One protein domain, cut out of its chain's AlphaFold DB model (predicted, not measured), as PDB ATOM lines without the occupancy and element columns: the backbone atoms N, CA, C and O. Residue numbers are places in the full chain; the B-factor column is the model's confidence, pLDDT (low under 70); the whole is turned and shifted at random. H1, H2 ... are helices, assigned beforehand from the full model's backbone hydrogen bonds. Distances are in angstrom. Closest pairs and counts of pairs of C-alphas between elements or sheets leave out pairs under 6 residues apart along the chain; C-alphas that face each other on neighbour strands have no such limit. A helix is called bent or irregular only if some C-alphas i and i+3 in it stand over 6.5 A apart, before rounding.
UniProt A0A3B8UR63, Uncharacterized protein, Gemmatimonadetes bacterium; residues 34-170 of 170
ATOM      1  N   HIS A  34     347.362 304.578 452.543       92.00
ATOM      2  CA  HIS A  34     347.317 304.988 451.136       92.00
ATOM      3  C   HIS A  34     346.286 304.186 450.327       92.00
ATOM      4  O   HIS A  34     345.449 304.768 449.639       92.00
ATOM      5  N   GLU A  35     346.269 302.855 450.463       92.44
ATOM      6  CA  GLU A  35     345.288 302.000 449.776       92.44
ATOM      7  C   GLU A  35     343.843 302.286 450.233       92.44
ATOM      8  O   GLU A  35     342.886 302.182 449.459       92.44
ATOM      9  N   PHE A  36     343.649 302.645 451.503       92.62
ATOM     10  CA  PHE A  36     342.349 303.065 452.016       92.62
ATOM     11  C   PHE A  36     341.936 304.441 451.478       92.62
ATOM     12  O   PHE A  36     340.783 304.605 451.073       92.62
ATOM     13  N   ALA A  37     342.868 305.392 451.392       93.62
ATOM     14  CA  ALA A  37     342.631 306.706 450.806       93.62
ATOM     15  C   ALA A  37     342.251 306.613 449.327       93.62
ATOM     16  O   ALA A  37     341.284 307.239 448.900       93.62
ATOM     17  N   ASP A  38     342.923 305.763 448.555       94.12
ATOM     18  CA  ASP A  38     342.579 305.539 447.150       94.12
ATOM     19  C   ASP A  38     341.171 304.956 446.993       94.12
ATOM     20  O   ASP A  38     340.399 305.401 446.143       94.12
ATOM     21  N   ARG A  39     340.773 304.021 447.865       93.56
ATOM     22  CA  ARG A  39     339.396 303.504 447.888       93.56
ATOM     23  C   ARG A  39     338.368 304.569 448.254       93.56
ATOM     24  O   ARG A  39     337.321 304.631 447.612       93.56
ATOM     25  N   ALA A  40     338.658 305.410 449.245       94.44
ATOM     26  CA  ALA A  40     337.778 306.513 449.616       94.44
ATOM     27  C   ALA A  40     337.623 307.516 448.458       94.44
ATOM     28  O   ALA A  40     336.501 307.891 448.123       94.44
ATOM     29  N   ARG A  41     338.725 307.862 447.776       93.94
ATOM     30  CA  ARG A  41     338.714 308.711 446.575       93.94
ATOM     31  C   ARG A  41     337.872 308.114 445.454       93.94
ATOM     32  O   ARG A  41     337.036 308.815 444.892       93.94
ATOM     33  N   MET A  42     338.028 306.821 445.164       93.94
ATOM     34  CA  MET A  42     337.191 306.136 444.170       93.94
ATOM     35  C   MET A  42     335.702 306.191 444.528       93.94
ATOM     36  O   MET A  42     334.875 306.406 443.642       93.94
ATOM     37  N   GLY A  43     335.357 306.030 445.809       94.81
ATOM     38  CA  GLY A  43     333.978 306.160 446.284       94.81
ATOM     39  C   GLY A  43     333.405 307.554 446.025       94.81
ATOM     40  O   GLY A  43     332.327 307.676 445.454       94.81
ATOM     41  N   VAL A  44     334.164 308.601 446.355       95.06
ATOM     42  CA  VAL A  44     333.764 309.997 446.123       95.06
ATOM     43  C   VAL A  44     333.622 310.316 444.636       95.06
ATOM     44  O   VAL A  44     332.649 310.946 444.242       95.06
ATOM     45  N   VAL A  45     334.552 309.859 443.795       94.62
ATOM     46  CA  VAL A  45     334.458 310.042 442.335       94.62
ATOM     47  C   VAL A  45     333.240 309.314 441.765       94.62
ATOM     48  O   VAL A  45     332.583 309.828 440.866       94.62
ATOM     49  N   THR A  46     332.923 308.129 442.287       96.06
ATOM     50  CA  THR A  46     331.728 307.379 441.876       96.06
ATOM     51  C   THR A  46     330.448 308.115 442.275       96.06
ATOM     52  O   THR A  46     329.549 308.225 441.450       96.06
ATOM     53  N   GLU A  47     330.382 308.674 443.489       95.50
ATOM     54  CA  GLU A  47     329.253 309.504 443.942       95.50
ATOM     55  C   GLU A  47     329.099 310.773 443.092       95.50
ATOM     56  O   GLU A  47     327.998 311.082 442.655       95.50
ATOM     57  N   LEU A  48     330.197 311.468 442.774       93.56
ATOM     58  CA  LEU A  48     330.155 312.659 441.918       93.56
ATOM     59  C   LEU A  48     329.631 312.360 440.509       93.56
ATOM     60  O   LEU A  48     328.902 313.180 439.960       93.56
ATOM     61  N   ARG A  49     329.994 311.205 439.938       92.69
ATOM     62  CA  ARG A  49     329.466 310.755 438.643       92.69
ATOM     63  C   ARG A  49     327.985 310.419 438.729       92.69
ATOM     64  O   ARG A  49     327.235 310.891 437.896       92.69
ATOM     65  N   ALA A  50     327.566 309.688 439.760       93.81
ATOM     66  CA  ALA A  50     326.154 309.380 439.960       93.81
ATOM     67  C   ALA A  50     325.306 310.654 440.123       93.81
ATOM     68  O   ALA A  50     324.234 310.750 439.543       93.81
ATOM     69  N   ASN A  51     325.806 311.658 440.851       92.56
ATOM     70  CA  ASN A  51     325.130 312.952 440.965       92.56
ATOM     71  C   ASN A  51     325.072 313.703 439.624       92.56
ATOM     72  O   ASN A  51     324.078 314.366 439.346       92.56
ATOM     73  N   LEU A  52     326.129 313.627 438.809       90.25
ATOM     74  CA  LEU A  52     326.125 314.223 437.473       90.25
ATOM     75  C   LEU A  52     325.091 313.533 436.574       90.25
ATOM     76  O   LEU A  52     324.288 314.219 435.952       90.25
ATOM     77  N   ASP A  53     325.073 312.200 436.567       91.25
ATOM     78  CA  ASP A  53     324.112 311.403 435.800       91.25
ATOM     79  C   ASP A  53     322.666 311.749 436.215       91.25
ATOM     80  O   ASP A  53     321.818 312.009 435.365       91.25
ATOM     81  N   GLU A  54     322.401 311.852 437.522       89.38
ATOM     82  CA  GLU A  54     321.101 312.261 438.077       89.38
ATOM     83  C   GLU A  54     320.705 313.683 437.627       89.38
ATOM     84  O   GLU A  54     319.552 313.955 437.279       89.38
ATOM     85  N   PHE A  55     321.664 314.613 437.602       86.81
ATOM     86  CA  PHE A  55     321.435 315.977 437.125       86.81
ATOM     87  C   PHE A  55     321.098 316.017 435.626       86.81
ATOM     88  O   PHE A  55     320.166 316.714 435.216       86.81
ATOM     89  N   GLU A  56     321.826 315.253 434.812       86.44
ATOM     90  CA  GLU A  56     321.606 315.157 433.367       86.44
ATOM     91  C   GLU A  56     320.278 314.462 433.021       86.44
ATOM     92  O   GLU A  56     319.609 314.860 432.064       86.44
ATOM     93  N   GLU A  57     319.855 313.467 433.808       87.88
ATOM     94  CA  GLU A  57     318.598 312.737 433.602       87.88
ATOM     95  C   GLU A  57     317.365 313.580 433.965       87.88
ATOM     96  O   GLU A  57     316.366 313.595 433.237       87.88
ATOM     97  N   THR A  58     317.432 314.329 435.067       84.12
ATOM     98  CA  THR A  58     316.296 315.122 435.573       84.12
ATOM     99  C   THR A  58     316.111 316.452 434.842       84.12
ATOM    100  O   THR A  58     314.985 316.940 434.687       84.12
ATOM    101  N   GLY A  59     317.198 317.027 434.317       80.25
ATOM    102  CA  GLY A  59     317.198 318.345 433.692       80.25
ATOM    103  C   GLY A  59     316.203 318.539 432.530       80.25
ATOM    104  O   GLY A  59     315.469 319.535 432.521       80.25
ATOM    105  N   PRO A  60     316.124 317.625 431.542       82.19
ATOM    106  CA  PRO A  60     315.153 317.720 430.450       82.19
ATOM    107  C   PRO A  60     313.695 317.648 430.923       82.19
ATOM    108  O   PRO A  60     312.837 318.355 430.387       82.19
ATOM    109  N   GLY A  61     313.410 316.824 431.939       80.62
ATOM    110  CA  GLY A  61     312.075 316.701 432.530       80.62
ATOM    111  C   GLY A  61     311.622 317.996 433.202       80.62
ATOM    112  O   GLY A  61     310.473 318.420 433.039       80.62
ATOM    113  N   LEU A  62     312.545 318.681 433.877       79.81
ATOM    114  CA  LEU A  62     312.275 319.960 434.524       79.81
ATOM    115  C   LEU A  62     311.973 321.076 433.507       79.81
ATOM    116  O   LEU A  62     311.024 321.841 433.683       79.81
ATOM    117  N   LEU A  63     312.730 321.133 432.406       80.19
ATOM    118  CA  LEU A  63     312.499 322.094 431.319       80.19
ATOM    119  C   LEU A  63     311.156 321.859 430.612       80.19
ATOM    120  O   LEU A  63     310.435 322.815 430.320       80.19
ATOM    121  N   ALA A  64     310.792 320.596 430.369       80.25
ATOM    122  CA  ALA A  64     309.486 320.246 429.811       80.25
ATOM    123  C   ALA A  64     308.340 320.648 430.755       80.25
ATOM    124  O   ALA A  64     307.305 321.145 430.308       80.25
ATOM    125  N   THR A  65     308.554 320.494 432.063       78.31
ATOM    126  CA  THR A  65     307.600 320.893 433.102       78.31
ATOM    127  C   THR A  65     307.416 322.415 433.161       78.31
ATOM    128  O   THR A  65     306.278 322.883 433.235       78.31
ATOM    129  N   ASP A  66     308.495 323.203 433.059       80.44
ATOM    130  CA  ASP A  66     308.406 324.671 432.957       80.44
ATOM    131  C   ASP A  66     307.609 325.099 431.713       80.44
ATOM    132  O   ASP A  66     306.704 325.931 431.808       80.44
ATOM    133  N   ALA A  67     307.886 324.490 430.554       80.56
ATOM    134  CA  ALA A  67     307.176 324.788 429.311       80.56
ATOM    135  C   ALA A  67     305.669 324.480 429.411       80.56
ATOM    136  O   ALA A  67     304.848 325.338 429.079       80.56
ATOM    137  N   MET A  68     305.310 323.303 429.938       77.44
ATOM    138  CA  MET A  68     303.917 322.891 430.146       77.44
ATOM    139  C   MET A  68     303.168 323.854 431.079       77.44
ATOM    140  O   MET A  68     302.044 324.264 430.794       77.44
ATOM    141  N   LEU A  69     303.784 324.256 432.194       75.31
ATOM    142  CA  LEU A  69     303.141 325.163 433.147       75.31
ATOM    143  C   LEU A  69     302.914 326.569 432.576       75.31
ATOM    144  O   LEU A  69     301.924 327.224 432.922       75.31
ATOM    145  N   ARG A  70     303.807 327.044 431.699       77.31
ATOM    146  CA  ARG A  70     303.629 328.329 431.005       77.31
ATOM    147  C   ARG A  70     302.438 328.306 430.054       77.31
ATOM    148  O   ARG A  70     301.781 329.335 429.918       77.31
ATOM    149  N   GLU A  71     302.170 327.170 429.416       75.62
ATOM    150  CA  GLU A  71     301.018 326.965 428.530       75.62
ATOM    151  C   GLU A  71     299.711 326.898 429.334       75.62
ATOM    152  O   GLU A  71     298.802 327.693 429.105       75.62
ATOM    153  N   VAL A  72     299.678 326.082 430.392       72.31
ATOM    154  CA  VAL A  72     298.536 325.967 431.322       72.31
ATOM    155  C   VAL A  72     298.111 327.310 431.917       72.31
ATOM    156  O   VAL A  72     296.924 327.600 432.058       72.31
ATOM    157  N   THR A  73     299.079 328.161 432.253       71.19
ATOM    158  CA  THR A  73     298.794 329.485 432.824       71.19
ATOM    159  C   THR A  73     298.190 330.447 431.799       71.19
ATOM    160  O   THR A  73     297.470 331.363 432.190       71.19
ATOM    161  N   GLN A  74     298.463 330.259 430.503       72.56
ATOM    162  CA  GLN A  74     297.843 331.047 429.433       72.56
ATOM    163  C   GLN A  74     296.406 330.600 429.151       72.56
ATOM    164  O   GLN A  74     295.567 331.441 428.838       72.56
ATOM    165  N   GLU A  75     296.125 329.303 429.281       72.94
ATOM    166  CA  GLU A  75     294.802 328.721 429.018       72.94
ATOM    167  C   GLU A  75     293.864 328.727 430.240       72.94
ATOM    168  O   GLU A  75     292.687 328.400 430.113       72.94
ATOM    169  N   GLU A  76     294.368 329.113 431.420       70.12
ATOM    170  CA  GLU A  76     293.661 329.076 432.712       70.12
ATOM    171  C   GLU A  76     293.136 327.669 433.110       70.12
ATOM    172  O   GLU A  76     292.268 327.549 433.980       70.12
ATOM    173  N   ASP A  77     293.685 326.588 432.534       69.25
ATOM    174  CA  ASP A  77     293.313 325.197 432.849       69.25
ATOM    175  C   ASP A  77     294.222 324.559 433.913       69.25
ATOM    176  O   ASP A  77     295.160 323.808 433.649       69.25
ATOM    177  N   PHE A  78     293.894 324.819 435.173       65.75
ATOM    178  CA  PHE A  78     294.666 324.351 436.326       65.75
ATOM    179  C   PHE A  78     294.421 322.880 436.712       65.75
ATOM    180  O   PHE A  78     294.970 322.413 437.712       65.75
ATOM    181  N   SER A  79     293.615 322.134 435.945       64.38
ATOM    182  CA  SER A  79     293.321 320.721 436.227       64.38
ATOM    183  C   SER A  79     294.559 319.820 436.102       64.38
ATOM    184  O   SER A  79     294.683 318.824 436.820       64.38
ATOM    185  N   LEU A  80     295.527 320.220 435.274       61.69
ATOM    186  CA  LEU A  80     296.775 319.492 435.028       61.69
ATOM    187  C   LEU A  80     297.772 319.558 436.199       61.69
ATOM    188  O   LEU A  80     298.724 318.783 436.247       61.69
ATOM    189  N   LEU A  81     297.526 320.418 437.192       62.00
ATOM    190  CA  LEU A  81     298.369 320.547 438.387       62.00
ATOM    191  C   LEU A  81     298.134 319.445 439.425       62.00
ATOM    192  O   LEU A  81     298.924 319.302 440.355       62.00
ATOM    193  N   ALA A  82     297.055 318.669 439.293       59.91
ATOM    194  CA  ALA A  82     296.697 317.637 440.264       59.91
ATOM    195  C   ALA A  82     297.707 316.471 440.322       59.91
ATOM    196  O   ALA A  82     297.791 315.802 441.347       59.91
ATOM    197  N   ASN A  83     298.489 316.257 439.257       57.62
ATOM    198  CA  ASN A  83     299.530 315.220 439.164       57.62
ATOM    199  C   ASN A  83     300.928 315.818 438.957       57.62
ATOM    200  O   ASN A  83     301.798 315.201 438.343       57.62
ATOM    201  N   PHE A  84     301.128 317.046 439.426       65.06
ATOM    202  CA  PHE A  84     302.379 317.760 439.256       65.06
ATOM    203  C   PHE A  84     303.518 317.075 440.028       65.06
ATOM    204  O   PHE A  84     303.520 317.058 441.258       65.06
ATOM    205  N   ASN A  85     304.482 316.512 439.297       67.56
ATOM    206  CA  ASN A  85     305.723 315.962 439.835       67.56
ATOM    207  C   ASN A  85     306.900 316.622 439.116       67.56
ATOM    208  O   ASN A  85     307.015 316.515 437.899       67.56
ATOM    209  N   LEU A  86     307.760 317.297 439.875       70.19
ATOM    210  CA  LEU A  86     308.901 318.038 439.342       70.19
ATOM    211  C   LEU A  86     310.080 317.146 438.943       70.19
ATOM    212  O   LEU A  86     310.925 317.618 438.193       70.19
ATOM    213  N   GLY A  87     310.148 315.897 439.430       73.44
ATOM    214  CA  GLY A  87     311.269 314.997 439.135       73.44
ATOM    215  C   GLY A  87     312.621 315.640 439.460       73.44
ATOM    216  O   GLY A  87     313.458 315.791 438.579       73.44
ATOM    217  N   LEU A  88     312.783 316.109 440.701       79.88
ATOM    218  CA  LEU A  88     313.984 316.819 441.144       79.88
ATOM    219  C   LEU A  88     315.111 315.821 441.451       79.88
ATOM    220  O   LEU A  88     314.812 314.768 442.013       79.88
ATOM    221  N   PRO A  89     316.374 316.158 441.135       81.94
ATOM    222  CA  PRO A  89     317.507 315.281 441.402       81.94
ATOM    223  C   PRO A  89     317.763 315.122 442.903       81.94
ATOM    224  O   PRO A  89     317.726 316.100 443.657       81.94
ATOM    225  N   ASP A  90     318.079 313.894 443.317       85.25
ATOM    226  CA  ASP A  90     318.477 313.557 444.688       85.25
ATOM    227  C   ASP A  90     320.002 313.398 444.793       85.25
ATOM    228  O   ASP A  90     320.570 312.334 444.541       85.25
ATOM    229  N   PHE A  91     320.694 314.484 445.143       90.69
ATOM    230  CA  PHE A  91     322.152 314.470 445.255       90.69
ATOM    231  C   PHE A  91     322.632 313.904 446.590       90.69
ATOM    232  O   PHE A  91     322.265 314.373 447.669       90.69
ATOM    233  N   SER A  92     323.585 312.974 446.525       92.12
ATOM    234  CA  SER A  92     324.279 312.474 447.712       92.12
ATOM    235  C   SER A  92     325.555 313.267 447.991       92.12
ATOM    236  O   SER A  92     326.222 313.748 447.084       92.12
ATOM    237  N   SER A  93     325.922 313.363 449.269       94.06
ATOM    238  CA  SER A  93     327.239 313.825 449.751       94.06
ATOM    239  C   SER A  93     327.839 312.869 450.786       94.06
ATOM    240  O   SER A  93     328.694 313.239 451.600       94.06
ATOM    241  N   ALA A  94     327.297 311.652 450.852       94.12
ATOM    242  CA  ALA A  94     327.601 310.683 451.888       94.12
ATOM    243  C   ALA A  94     329.031 310.156 451.758       94.12
ATOM    244  O   ALA A  94     329.733 310.089 452.768       94.12
ATOM    245  N   ALA A  95     329.480 309.836 450.542       93.75
ATOM    246  CA  ALA A  95     330.837 309.362 450.299       93.75
ATOM    247  C   ALA A  95     331.864 310.432 450.685       93.75
ATOM    248  O   ALA A  95     332.838 310.118 451.371       93.75
ATOM    249  N   TRP A  96     331.615 311.699 450.331       94.56
ATOM    250  CA  TRP A  96     332.500 312.813 450.694       94.56
ATOM    251  C   TRP A  96     332.543 313.092 452.199       94.56
ATOM    252  O   TRP A  96     333.605 313.332 452.779       94.56
ATOM    253  N   ARG A  97     331.399 313.050 452.885       93.19
ATOM    254  CA  ARG A  97     331.368 313.217 454.347       93.19
ATOM    255  C   ARG A  97     332.037 312.046 455.062       93.19
ATOM    256  O   ARG A  97     332.787 312.256 456.014       93.19
ATOM    257  N   ALA A  98     331.812 310.823 454.585       93.44
ATOM    258  CA  ALA A  98     332.436 309.628 455.136       93.44
ATOM    259  C   ALA A  98     333.958 309.632 454.934       93.44
ATOM    260  O   ALA A  98     334.690 309.275 455.855       93.44
ATOM    261  N   SER A  99     334.447 310.077 453.770       93.12
ATOM    262  CA  SER A  99     335.882 310.145 453.488       93.12
ATOM    263  C   SER A  99     336.597 311.149 454.394       93.12
ATOM    264  O   SER A  99     337.663 310.832 454.918       93.12
ATOM    265  N   GLN A 100     335.993 312.314 454.652       91.62
ATOM    266  CA  GLN A 100     336.536 313.331 455.566       91.62
ATOM    267  C   GLN A 100     336.568 312.881 457.030       91.62
ATOM    268  O   GLN A 100     337.481 313.239 457.767       91.62
ATOM    269  N   ALA A 101     335.579 312.095 457.459       91.69
ATOM    270  CA  ALA A 101     335.528 311.550 458.816       91.69
ATOM    271  C   ALA A 101     336.473 310.351 459.023       91.69
ATOM    272  O   ALA A 101     336.588 309.837 460.137       91.69
ATOM    273  N   SER A 102     337.119 309.873 457.958       90.06
ATOM    274  CA  SER A 102     337.957 308.679 457.988       90.06
ATOM    275  C   SER A 102     339.436 309.002 458.257       90.06
ATOM    276  O   SER A 102     339.900 310.093 457.916       90.06
ATOM    277  N   PRO A 103     340.226 308.040 458.773       87.19
ATOM    278  CA  PRO A 103     341.678 308.194 458.909       87.19
ATOM    279  C   PRO A 103     342.414 308.457 457.586       87.19
ATOM    280  O   PRO A 103     343.515 308.991 457.595       87.19
ATOM    281  N   ALA A 104     341.805 308.124 456.443       81.00
ATOM    282  CA  ALA A 104     342.375 308.382 455.124       81.00
ATOM    283  C   ALA A 104     342.401 309.872 454.743       81.00
ATOM    284  O   ALA A 104     343.091 310.232 453.793       81.00
ATOM    285  N   ALA A 105     341.684 310.742 455.464       89.56
ATOM    286  CA  ALA A 105     341.589 312.159 455.119       89.56
ATOM    287  C   ALA A 105     342.954 312.866 455.068       89.56
ATOM    288  O   ALA A 105     343.166 313.723 454.215       89.56
ATOM    289  N   SER A 106     343.903 312.477 455.930       90.62
ATOM    290  CA  SER A 106     345.265 313.034 455.940       90.62
ATOM    291  C   SER A 106     346.120 312.618 454.742       90.62
ATOM    292  O   SER A 106     347.176 313.202 454.525       90.62
ATOM    293  N   TYR A 107     345.677 311.618 453.980       91.12
ATOM    294  CA  TYR A 107     346.386 311.053 452.832       91.12
ATOM    295  C   TYR A 107     345.820 311.530 451.490       91.12
ATOM    296  O   TYR A 107     346.280 311.094 450.433       91.12
ATOM    297  N   PHE A 108     344.810 312.403 451.509       91.38
ATOM    298  CA  PHE A 108     344.288 313.012 450.293       91.38
ATOM    299  C   PHE A 108     345.200 314.128 449.794       91.38
ATOM    300  O   PHE A 108     345.725 314.926 450.571       91.38
ATOM    301  N   ASP A 109     345.338 314.203 448.472       90.75
ATOM    302  CA  ASP A 109     346.030 315.310 447.824       90.75
ATOM    303  C   ASP A 109     345.318 316.630 448.132       90.75
ATOM    304  O   ASP A 109     344.092 316.732 448.049       90.75
ATOM    305  N   PHE A 110     346.097 317.653 448.474       88.31
ATOM    306  CA  PHE A 110     345.569 318.948 448.899       88.31
ATOM    307  C   PHE A 110     344.663 319.595 447.842       88.31
ATOM    308  O   PHE A 110     343.584 320.084 448.174       88.31
ATOM    309  N   ASP A 111     345.064 319.538 446.570       90.44
ATOM    310  CA  ASP A 111     344.272 320.078 445.461       90.44
ATOM    311  C   ASP A 111     342.921 319.360 445.342       90.44
ATOM    312  O   ASP A 111     341.880 319.996 445.185       90.44
ATOM    313  N   TRP A 112     342.909 318.038 445.539       89.19
ATOM    314  CA  TRP A 112     341.686 317.237 445.507       89.19
ATOM    315  C   TRP A 112     340.717 317.633 446.630       89.19
ATOM    316  O   TRP A 112     339.515 317.761 446.402       89.19
ATOM    317  N   VAL A 113     341.241 317.914 447.828       90.38
ATOM    318  CA  VAL A 113     340.452 318.400 448.975       90.38
ATOM    319  C   VAL A 113     339.866 319.798 448.732       90.38
ATOM    320  O   VAL A 113     338.905 320.167 449.398       90.38
ATOM    321  N   ILE A 114     340.381 320.570 447.768       88.25
ATOM    322  CA  ILE A 114     339.819 321.872 447.369       88.25
ATOM    323  C   ILE A 114     338.808 321.728 446.230       88.25
ATOM    324  O   ILE A 114     337.766 322.385 446.243       88.25
ATOM    325  N   GLU A 115     339.113 320.912 445.225       87.88
ATOM    326  CA  GLU A 115     338.290 320.791 444.020       87.88
ATOM    327  C   GLU A 115     336.985 320.038 444.276       87.88
ATOM    328  O   GLU A 115     335.921 320.481 443.844       87.88
ATOM    329  N   VAL A 116     337.041 318.941 445.031       90.19
ATOM    330  CA  VAL A 116     335.871 318.094 445.297       90.19
ATOM    331  C   VAL A 116     334.744 318.844 446.018       90.19
ATOM    332  O   VAL A 116     333.607 318.768 445.545       90.19
ATOM    333  N   PRO A 117     334.993 319.618 447.095       90.31
ATOM    334  CA  PRO A 117     333.954 320.435 447.715       90.31
ATOM    335  C   PRO A 117     333.251 321.386 446.757       90.31
ATOM    336  O   PRO A 117     332.046 321.551 446.880       90.31
ATOM    337  N   ARG A 118     333.950 321.971 445.775       88.25
ATOM    338  CA  ARG A 118     333.325 322.909 444.824       88.25
ATOM    339  C   ARG A 118     332.239 322.240 443.981       88.25
ATOM    340  O   ARG A 118     331.237 322.883 443.656       88.25
ATOM    341  N   ALA A 119     332.423 320.965 443.637       87.31
ATOM    342  CA  ALA A 119     331.397 320.182 442.953       87.31
ATOM    343  C   ALA A 119     330.189 319.945 443.876       87.31
ATOM    344  O   ALA A 119     329.059 320.250 443.498       87.31
ATOM    345  N   TYR A 120     330.421 319.515 445.122       90.81
ATOM    346  CA  TYR A 120     329.343 319.330 446.103       90.81
ATOM    347  C   TYR A 120     328.604 320.628 446.451       90.81
ATOM    348  O   TYR A 120     327.383 320.610 446.556       90.81
ATOM    349  N   GLU A 121     329.303 321.757 446.573       89.50
ATOM    350  CA  GLU A 121     328.695 323.076 446.796       89.50
ATOM    351  C   GLU A 121     327.743 323.450 445.657       89.50
ATOM    352  O   GLU A 121     326.689 324.042 445.887       89.50
ATOM    353  N   THR A 122     328.100 323.091 444.423       86.56
ATOM    354  CA  THR A 122     327.267 323.346 443.244       86.56
ATOM    355  C   THR A 122     325.974 322.529 443.311       86.56
ATOM    356  O   THR A 122     324.891 323.098 443.154       86.56
ATOM    357  N   TYR A 123     326.068 321.242 443.652       86.88
ATOM    358  CA  TYR A 123     324.902 320.387 443.887       86.88
ATOM    359  C   TYR A 123     324.047 320.871 445.069       86.88
ATOM    360  O   TYR A 123     322.829 320.942 444.957       86.88
ATOM    361  N   GLU A 124     324.658 321.307 446.171       88.38
ATOM    362  CA  GLU A 124     323.942 321.799 447.355       88.38
ATOM    363  C   GLU A 124     323.197 323.117 447.093       88.38
ATOM    364  O   GLU A 124     322.092 323.336 447.596       88.38
ATOM    365  N   VAL A 125     323.784 324.033 446.316       87.19
ATOM    366  CA  VAL A 125     323.082 325.246 445.862       87.19
ATOM    367  C   VAL A 125     321.840 324.862 445.061       87.19
ATOM    368  O   VAL A 125     320.770 325.419 445.315       87.19
ATOM    369  N   TYR A 126     321.967 323.900 444.148       85.25
ATOM    370  CA  TYR A 126     320.850 323.432 443.337       85.25
ATOM    371  C   TYR A 126     319.768 322.740 444.180       85.25
ATOM    372  O   TYR A 126     318.604 323.123 444.087       85.25
ATOM    373  N   SER A 127     320.129 321.803 445.068       87.00
ATOM    374  CA  SER A 127     319.176 321.145 445.979       87.00
ATOM    375  C   SER A 127     318.409 322.153 446.827       87.00
ATOM    376  O   SER A 127     317.194 322.060 446.939       87.00
ATOM    377  N   ARG A 128     319.072 323.198 447.343       87.31
ATOM    378  CA  ARG A 128     318.380 324.255 448.099       87.31
ATOM    379  C   ARG A 128     317.375 325.034 447.254       87.31
ATOM    380  O   ARG A 128     316.353 325.469 447.780       87.31
ATOM    381  N   MET A 129     317.656 325.255 445.969       83.69
ATOM    382  CA  MET A 129     316.680 325.857 445.055       83.69
ATOM    383  C   MET A 129     315.508 324.901 444.802       83.69
ATOM    384  O   MET A 129     314.362 325.345 444.786       83.69
ATOM    385  N   ALA A 130     315.787 323.607 444.645       83.06
ATOM    386  CA  ALA A 130     314.786 322.564 444.456       83.06
ATOM    387  C   ALA A 130     313.851 322.443 445.674       83.06
ATOM    388  O   ALA A 130     312.632 322.508 445.513       83.06
ATOM    389  N   ASP A 131     314.400 322.403 446.889       83.69
ATOM    390  CA  ASP A 131     313.638 322.367 448.144       83.69
ATOM    391  C   ASP A 131     312.702 323.575 448.279       83.69
ATOM    392  O   ASP A 131     311.535 323.429 448.639       83.69
ATOM    393  N   GLN A 132     313.164 324.774 447.901       81.94
ATOM    394  CA  GLN A 132     312.319 325.976 447.900       81.94
ATOM    395  C   GLN A 132     311.133 325.870 446.932       81.94
ATOM    396  O   GLN A 132     310.071 326.430 447.204       81.94
ATOM    397  N   VAL A 133     311.302 325.181 445.798       78.62
ATOM    398  CA  VAL A 133     310.196 324.903 444.873       78.62
ATOM    399  C   VAL A 133     309.215 323.928 445.529       78.62
ATOM    400  O   VAL A 133     308.011 324.182 445.497       78.62
ATOM    401  N   ILE A 134     309.706 322.848 446.151       79.06
ATOM    402  CA  ILE A 134     308.863 321.847 446.829       79.06
ATOM    403  C   ILE A 134     308.047 322.486 447.956       79.06
ATOM    404  O   ILE A 134     306.839 322.245 448.041       79.06
ATOM    405  N   ASP A 135     308.672 323.305 448.800       79.38
ATOM    406  CA  ASP A 135     308.013 323.973 449.926       79.38
ATOM    407  C   ASP A 135     306.878 324.892 449.451       79.38
ATOM    408  O   ASP A 135     305.779 324.880 450.012       79.38
ATOM    409  N   GLU A 136     307.100 325.642 448.368       73.94
ATOM    410  CA  GLU A 136     306.086 326.524 447.779       73.94
ATOM    411  C   GLU A 136     304.934 325.719 447.151       73.94
ATOM    412  O   GLU A 136     303.760 326.028 447.368       73.94
ATOM    413  N   VAL A 137     305.252 324.639 446.426       70.00
ATOM    414  CA  VAL A 137     304.261 323.708 445.853       70.00
ATOM    415  C   VAL A 137     303.455 323.010 446.947       70.00
ATOM    416  O   VAL A 137     302.276 322.713 446.751       70.00
ATOM    417  N   SER A 138     304.057 322.756 448.105       71.19
ATOM    418  CA  SER A 138     303.418 322.084 449.240       71.19
ATOM    419  C   SER A 138     302.646 323.053 450.139       71.19
ATOM    420  O   SER A 138     301.792 322.624 450.920       71.19
ATOM    421  N   SER A 139     302.891 324.361 450.014       68.88
ATOM    422  CA  SER A 139     302.238 325.378 450.827       68.88
ATOM    423  C   SER A 139     300.722 325.438 450.557       68.88
ATOM    424  O   SER A 139     300.292 325.529 449.396       68.88
ATOM    425  N   PRO A 140     299.882 325.408 451.612       60.94
ATOM    426  CA  PRO A 140     298.428 325.514 451.498       60.94
ATOM    427  C   PRO A 140     297.911 326.965 451.420       60.94
ATOM    428  O   PRO A 140     296.700 327.170 451.368       60.94
ATOM    429  N   SER A 141     298.785 327.983 451.458       54.03
ATOM    430  CA  SER A 141     298.390 329.388 451.663       54.03
ATOM    431  C   SER A 141     298.057 330.189 450.395       54.03
ATOM    432  O   SER A 141     297.607 331.329 450.513       54.03
ATOM    433  N   THR A 142     298.233 329.628 449.196       53.81
ATOM    434  CA  THR A 142     298.027 330.327 447.916       53.81
ATOM    435  C   THR A 142     296.872 329.710 447.115       53.81
ATOM    436  O   THR A 142     296.813 328.503 446.888       53.81
ATOM    437  N   THR A 143     295.905 330.531 446.692       61.47
ATOM    438  CA  THR A 143     294.761 330.102 445.871       61.47
ATOM    439  C   THR A 143     295.115 330.095 444.378       61.47
ATOM    440  O   THR A 143     295.769 331.009 443.882       61.47
ATOM    441  N   GLY A 144     294.644 329.063 443.661       65.50
ATOM    442  CA  GLY A 144     294.596 328.938 442.192       65.50
ATOM    443  C   GLY A 144     295.732 329.610 441.412       65.50
ATOM    444  O   GLY A 144     296.834 329.081 441.321       65.50
ATOM    445  N   VAL A 145     295.448 330.780 440.837       68.31
ATOM    446  CA  VAL A 145     296.332 331.504 439.906       68.31
ATOM    447  C   VAL A 145     297.611 332.021 440.570       68.31
ATOM    448  O   VAL A 145     298.688 331.945 439.978       68.31
ATOM    449  N   ASP A 146     297.525 332.527 441.803       72.12
ATOM    450  CA  ASP A 146     298.688 333.096 442.498       72.12
ATOM    451  C   ASP A 146     299.683 332.003 442.897       72.12
ATOM    452  O   ASP A 146     300.896 332.198 442.802       72.12
ATOM    453  N   ARG A 147     299.171 330.814 443.236       71.00
ATOM    454  CA  ARG A 147     299.975 329.611 443.481       71.00
ATOM    455  C   ARG A 147     300.753 329.192 442.238       71.00
ATOM    456  O   ARG A 147     301.948 328.945 442.311       71.00
ATOM    457  N   VAL A 148     300.091 329.157 441.086       72.50
ATOM    458  CA  VAL A 148     300.716 328.747 439.818       72.50
ATOM    459  C   VAL A 148     301.775 329.740 439.375       72.50
ATOM    460  O   VAL A 148     302.864 329.343 438.970       72.50
ATOM    461  N   ARG A 149     301.496 331.037 439.519       75.31
ATOM    462  CA  ARG A 149     302.468 332.089 439.216       75.31
ATOM    463  C   ARG A 149     303.691 332.018 440.137       75.31
ATOM    464  O   ARG A 149     304.807 332.228 439.664       75.31
ATOM    465  N   ALA A 150     303.500 331.701 441.420       76.62
ATOM    466  CA  ALA A 150     304.598 331.489 442.361       76.62
ATOM    467  C   ALA A 150     305.447 330.265 441.979       76.62
ATOM    468  O   ALA A 150     306.668 330.385 441.868       76.62
ATOM    469  N   ILE A 151     304.806 329.125 441.689       76.38
ATOM    470  CA  ILE A 151     305.474 327.891 441.243       76.38
ATOM    471  C   ILE A 151     306.282 328.145 439.964       76.38
ATOM    472  O   ILE A 151     307.464 327.812 439.923       76.38
ATOM    473  N   LEU A 152     305.697 328.815 438.966       77.50
ATOM    474  CA  LEU A 152     306.382 329.200 437.726       77.50
ATOM    475  C   LEU A 152     307.598 330.101 437.968       77.50
ATOM    476  O   LEU A 152     308.649 329.893 437.370       77.50
ATOM    477  N   GLY A 153     307.487 331.092 438.857       79.44
ATOM    478  CA  GLY A 153     308.616 331.965 439.187       79.44
ATOM    479  C   GLY A 153     309.788 331.201 439.816       79.44
ATOM    480  O   GLY A 153     310.953 331.487 439.527       79.44
ATOM    481  N   ARG A 154     309.493 330.194 440.644       80.81
ATOM    482  CA  ARG A 154     310.508 329.342 441.278       80.81
ATOM    483  C   ARG A 154     311.115 328.344 440.297       80.81
ATOM    484  O   ARG A 154     312.332 328.207 440.266       80.81
ATOM    485  N   LEU A 155     310.302 327.735 439.440       80.69
ATOM    486  CA  LEU A 155     310.759 326.869 438.352       80.69
ATOM    487  C   LEU A 155     311.657 327.600 437.356       80.69
ATOM    488  O   LEU A 155     312.697 327.070 436.978       80.69
ATOM    489  N   ALA A 156     311.328 328.842 437.000       79.38
ATOM    490  CA  ALA A 156     312.193 329.685 436.176       79.38
ATOM    491  C   ALA A 156     313.548 329.965 436.854       79.38
ATOM    492  O   ALA A 156     314.578 330.053 436.190       79.38
ATOM    493  N   THR A 157     313.560 330.076 438.187       81.94
ATOM    494  CA  THR A 157     314.802 330.235 438.961       81.94
ATOM    495  C   THR A 157     315.616 328.940 438.968       81.94
ATOM    496  O   THR A 157     316.821 328.981 438.739       81.94
ATOM    497  N   LEU A 158     314.964 327.794 439.183       83.62
ATOM    498  CA  LEU A 158     315.604 326.478 439.217       83.62
ATOM    499  C   LEU A 158     316.169 326.078 437.844       83.62
ATOM    500  O   LEU A 158     317.330 325.697 437.753       83.62
ATOM    501  N   THR A 159     315.394 326.249 436.771       81.50
ATOM    502  CA  THR A 159     315.840 326.001 435.385       81.50
ATOM    503  C   THR A 159     316.956 326.960 434.959       81.50
ATOM    504  O   THR A 159     317.900 326.546 434.292       81.50
ATOM    505  N   GLY A 160     316.923 328.225 435.398       80.38
ATOM    506  CA  GLY A 160     318.045 329.154 435.219       80.38
ATOM    507  C   GLY A 160     319.307 328.725 435.981       80.38
ATOM    508  O   GLY A 160     320.416 328.857 435.465       80.38
ATOM    509  N   GLY A 161     319.142 328.175 437.188       77.75
ATOM    510  CA  GLY A 161     320.221 327.560 437.961       77.75
ATOM    511  C   GLY A 161     320.787 326.309 437.287       77.75
ATOM    512  O   GLY A 161     322.001 326.141 437.261       77.75
ATOM    513  N   GLN A 162     319.935 325.485 436.672       77.62
ATOM    514  CA  GLN A 162     320.336 324.295 435.918       77.62
ATOM    515  C   GLN A 162     321.318 324.645 434.792       77.62
ATOM    516  O   GLN A 162     322.363 324.015 434.671       77.62
ATOM    517  N   VAL A 163     321.045 325.708 434.029       76.75
ATOM    518  CA  VAL A 163     321.955 326.177 432.968       76.75
ATOM    519  C   VAL A 163     323.313 326.601 433.540       76.75
ATOM    520  O   VAL A 163     324.349 326.207 433.016       76.75
ATOM    521  N   GLN A 164     323.328 327.344 434.651       77.06
ATOM    522  CA  GLN A 164     324.581 327.777 435.292       77.06
ATOM    523  C   GLN A 164     325.385 326.614 435.880       77.06
ATOM    524  O   GLN A 164     326.611 326.651 435.881       77.06
ATOM    525  N   VAL A 165     324.711 325.603 436.431       73.88
ATOM    526  CA  VAL A 165     325.370 324.398 436.947       73.88
ATOM    527  C   VAL A 165     325.993 323.615 435.795       73.88
ATOM    528  O   VAL A 165     327.155 323.238 435.897       73.88
ATOM    529  N   GLN A 166     325.272 323.457 434.683       74.88
ATOM    530  CA  GLN A 166     325.775 322.786 433.488       74.88
ATOM    531  C   GLN A 166     327.028 323.486 432.924       74.88
ATOM    532  O   GLN A 166     328.038 322.829 432.708       74.88
ATOM    533  N   GLU A 167     327.026 324.821 432.818       78.69
ATOM    534  CA  GLU A 167     328.201 325.607 432.389       78.69
ATOM    535  C   GLU A 167     329.420 325.476 433.319       78.69
ATOM    536  O   GLU A 167     330.546 325.737 432.903       78.69
ATOM    537  N   ARG A 168     329.217 325.138 434.599       72.62
ATOM    538  CA  ARG A 168     330.307 324.971 435.578       72.62
ATOM    539  C   ARG A 168     330.855 323.548 435.636       72.62
ATOM    540  O   ARG A 168     331.897 323.351 436.264       72.62
ATOM    541  N   LEU A 169     330.123 322.585 435.081       68.06
ATOM    542  CA  LEU A 169     330.495 321.171 435.043       68.06
ATOM    543  C   LEU A 169     331.170 320.780 433.711       68.06
ATOM    544  O   LEU A 169     331.858 319.760 433.687       68.06
ATOM    545  N   GLU A 170     331.013 321.592 432.654       61.34
ATOM    546  CA  GLU A 170     331.768 321.538 431.380       61.34
ATOM    547  C   GLU A 170     333.177 322.161 431.481       61.34
ATOM    548  O   GLU A 170     334.105 321.607 430.841       61.34
TER     549      GLU A 170
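This is residues 34 to 170 of the 170 residues of an uncharacterized protein of Gemmatimonadetes bacterium (UniProt A0A3B8UR63). A long rod is built from one gently bent helix, H1, running along its length, with a helical hairpin of H5 and H6 on one side of it. The short H3 and H4 pack on the H1a arm toward residue 34, and the short H2 lies toward the other end. The printed part has 137 residues and six named helices in the order H1 to H6, with no named strand: all helix. It is loose, with a radius of gyration of the C-alphas of 18.7 A and spans of 62 by 29 by 20 A.

H1, residues 34 to 75, was assigned as one helix by its hydrogen bonds but is bent, C-alphas 57 and 60 being 6.8 A apart. Its arms are H1a, residues 34 to 57, 34.5 A, from C-alpha 34 at (347.317, 304.988, 451.136), and H1b, residues 60 to 75, 23.2 A. H5, residues 110 to 138, spans 42.3 A; H6, residues 144 to 169, spans 37.4 A and ends at C-alpha 169 (330.495, 321.171, 435.043). H2 is residues 78 to 83, H3 94 to 100 and H4 103 to 107.

H1b touches H6 at a shallow tilt of 28 degrees, closest at C-alphas 66 and 155, 6.3 A. H1a only just touches H5, with 3 pairs of C-alphas within 8 A, the closest those of Leu 48 and Ala 119, 7.7 A. H5 and H6 form a hairpin at 13 degrees, closest at C-alphas 133 and 154, 5.7 A. H1a touches H3 with residues 40 to 47 alone, closest at C-alphas 44 and 95, 5.1 A, and H4 with residues 34 to 40 alone, closest at C-alphas 37 and 104, 4.6 A. H2 is close to but not clearly touching H1b, the closest C-alphas, 72 and 78, being 6.5 A apart. Every O i to N i+4 pair is within hydrogen-bond range in H1a, H1b, H3 and H6, and 22 of 25 in H5; H2 has 0 of 2, with 2 of 3 O i to N i+3 pairs, and H4 0 of 1, with 1 of 2.

The farthest C-alphas, of His 34 and Glu 75, are 61.7 A apart. The printed part has no cut, and no link is long. Mean pLDDT of the printed part is 81.7; residues 77 to 85, 139 to 145 and 169 to 170 are under 70.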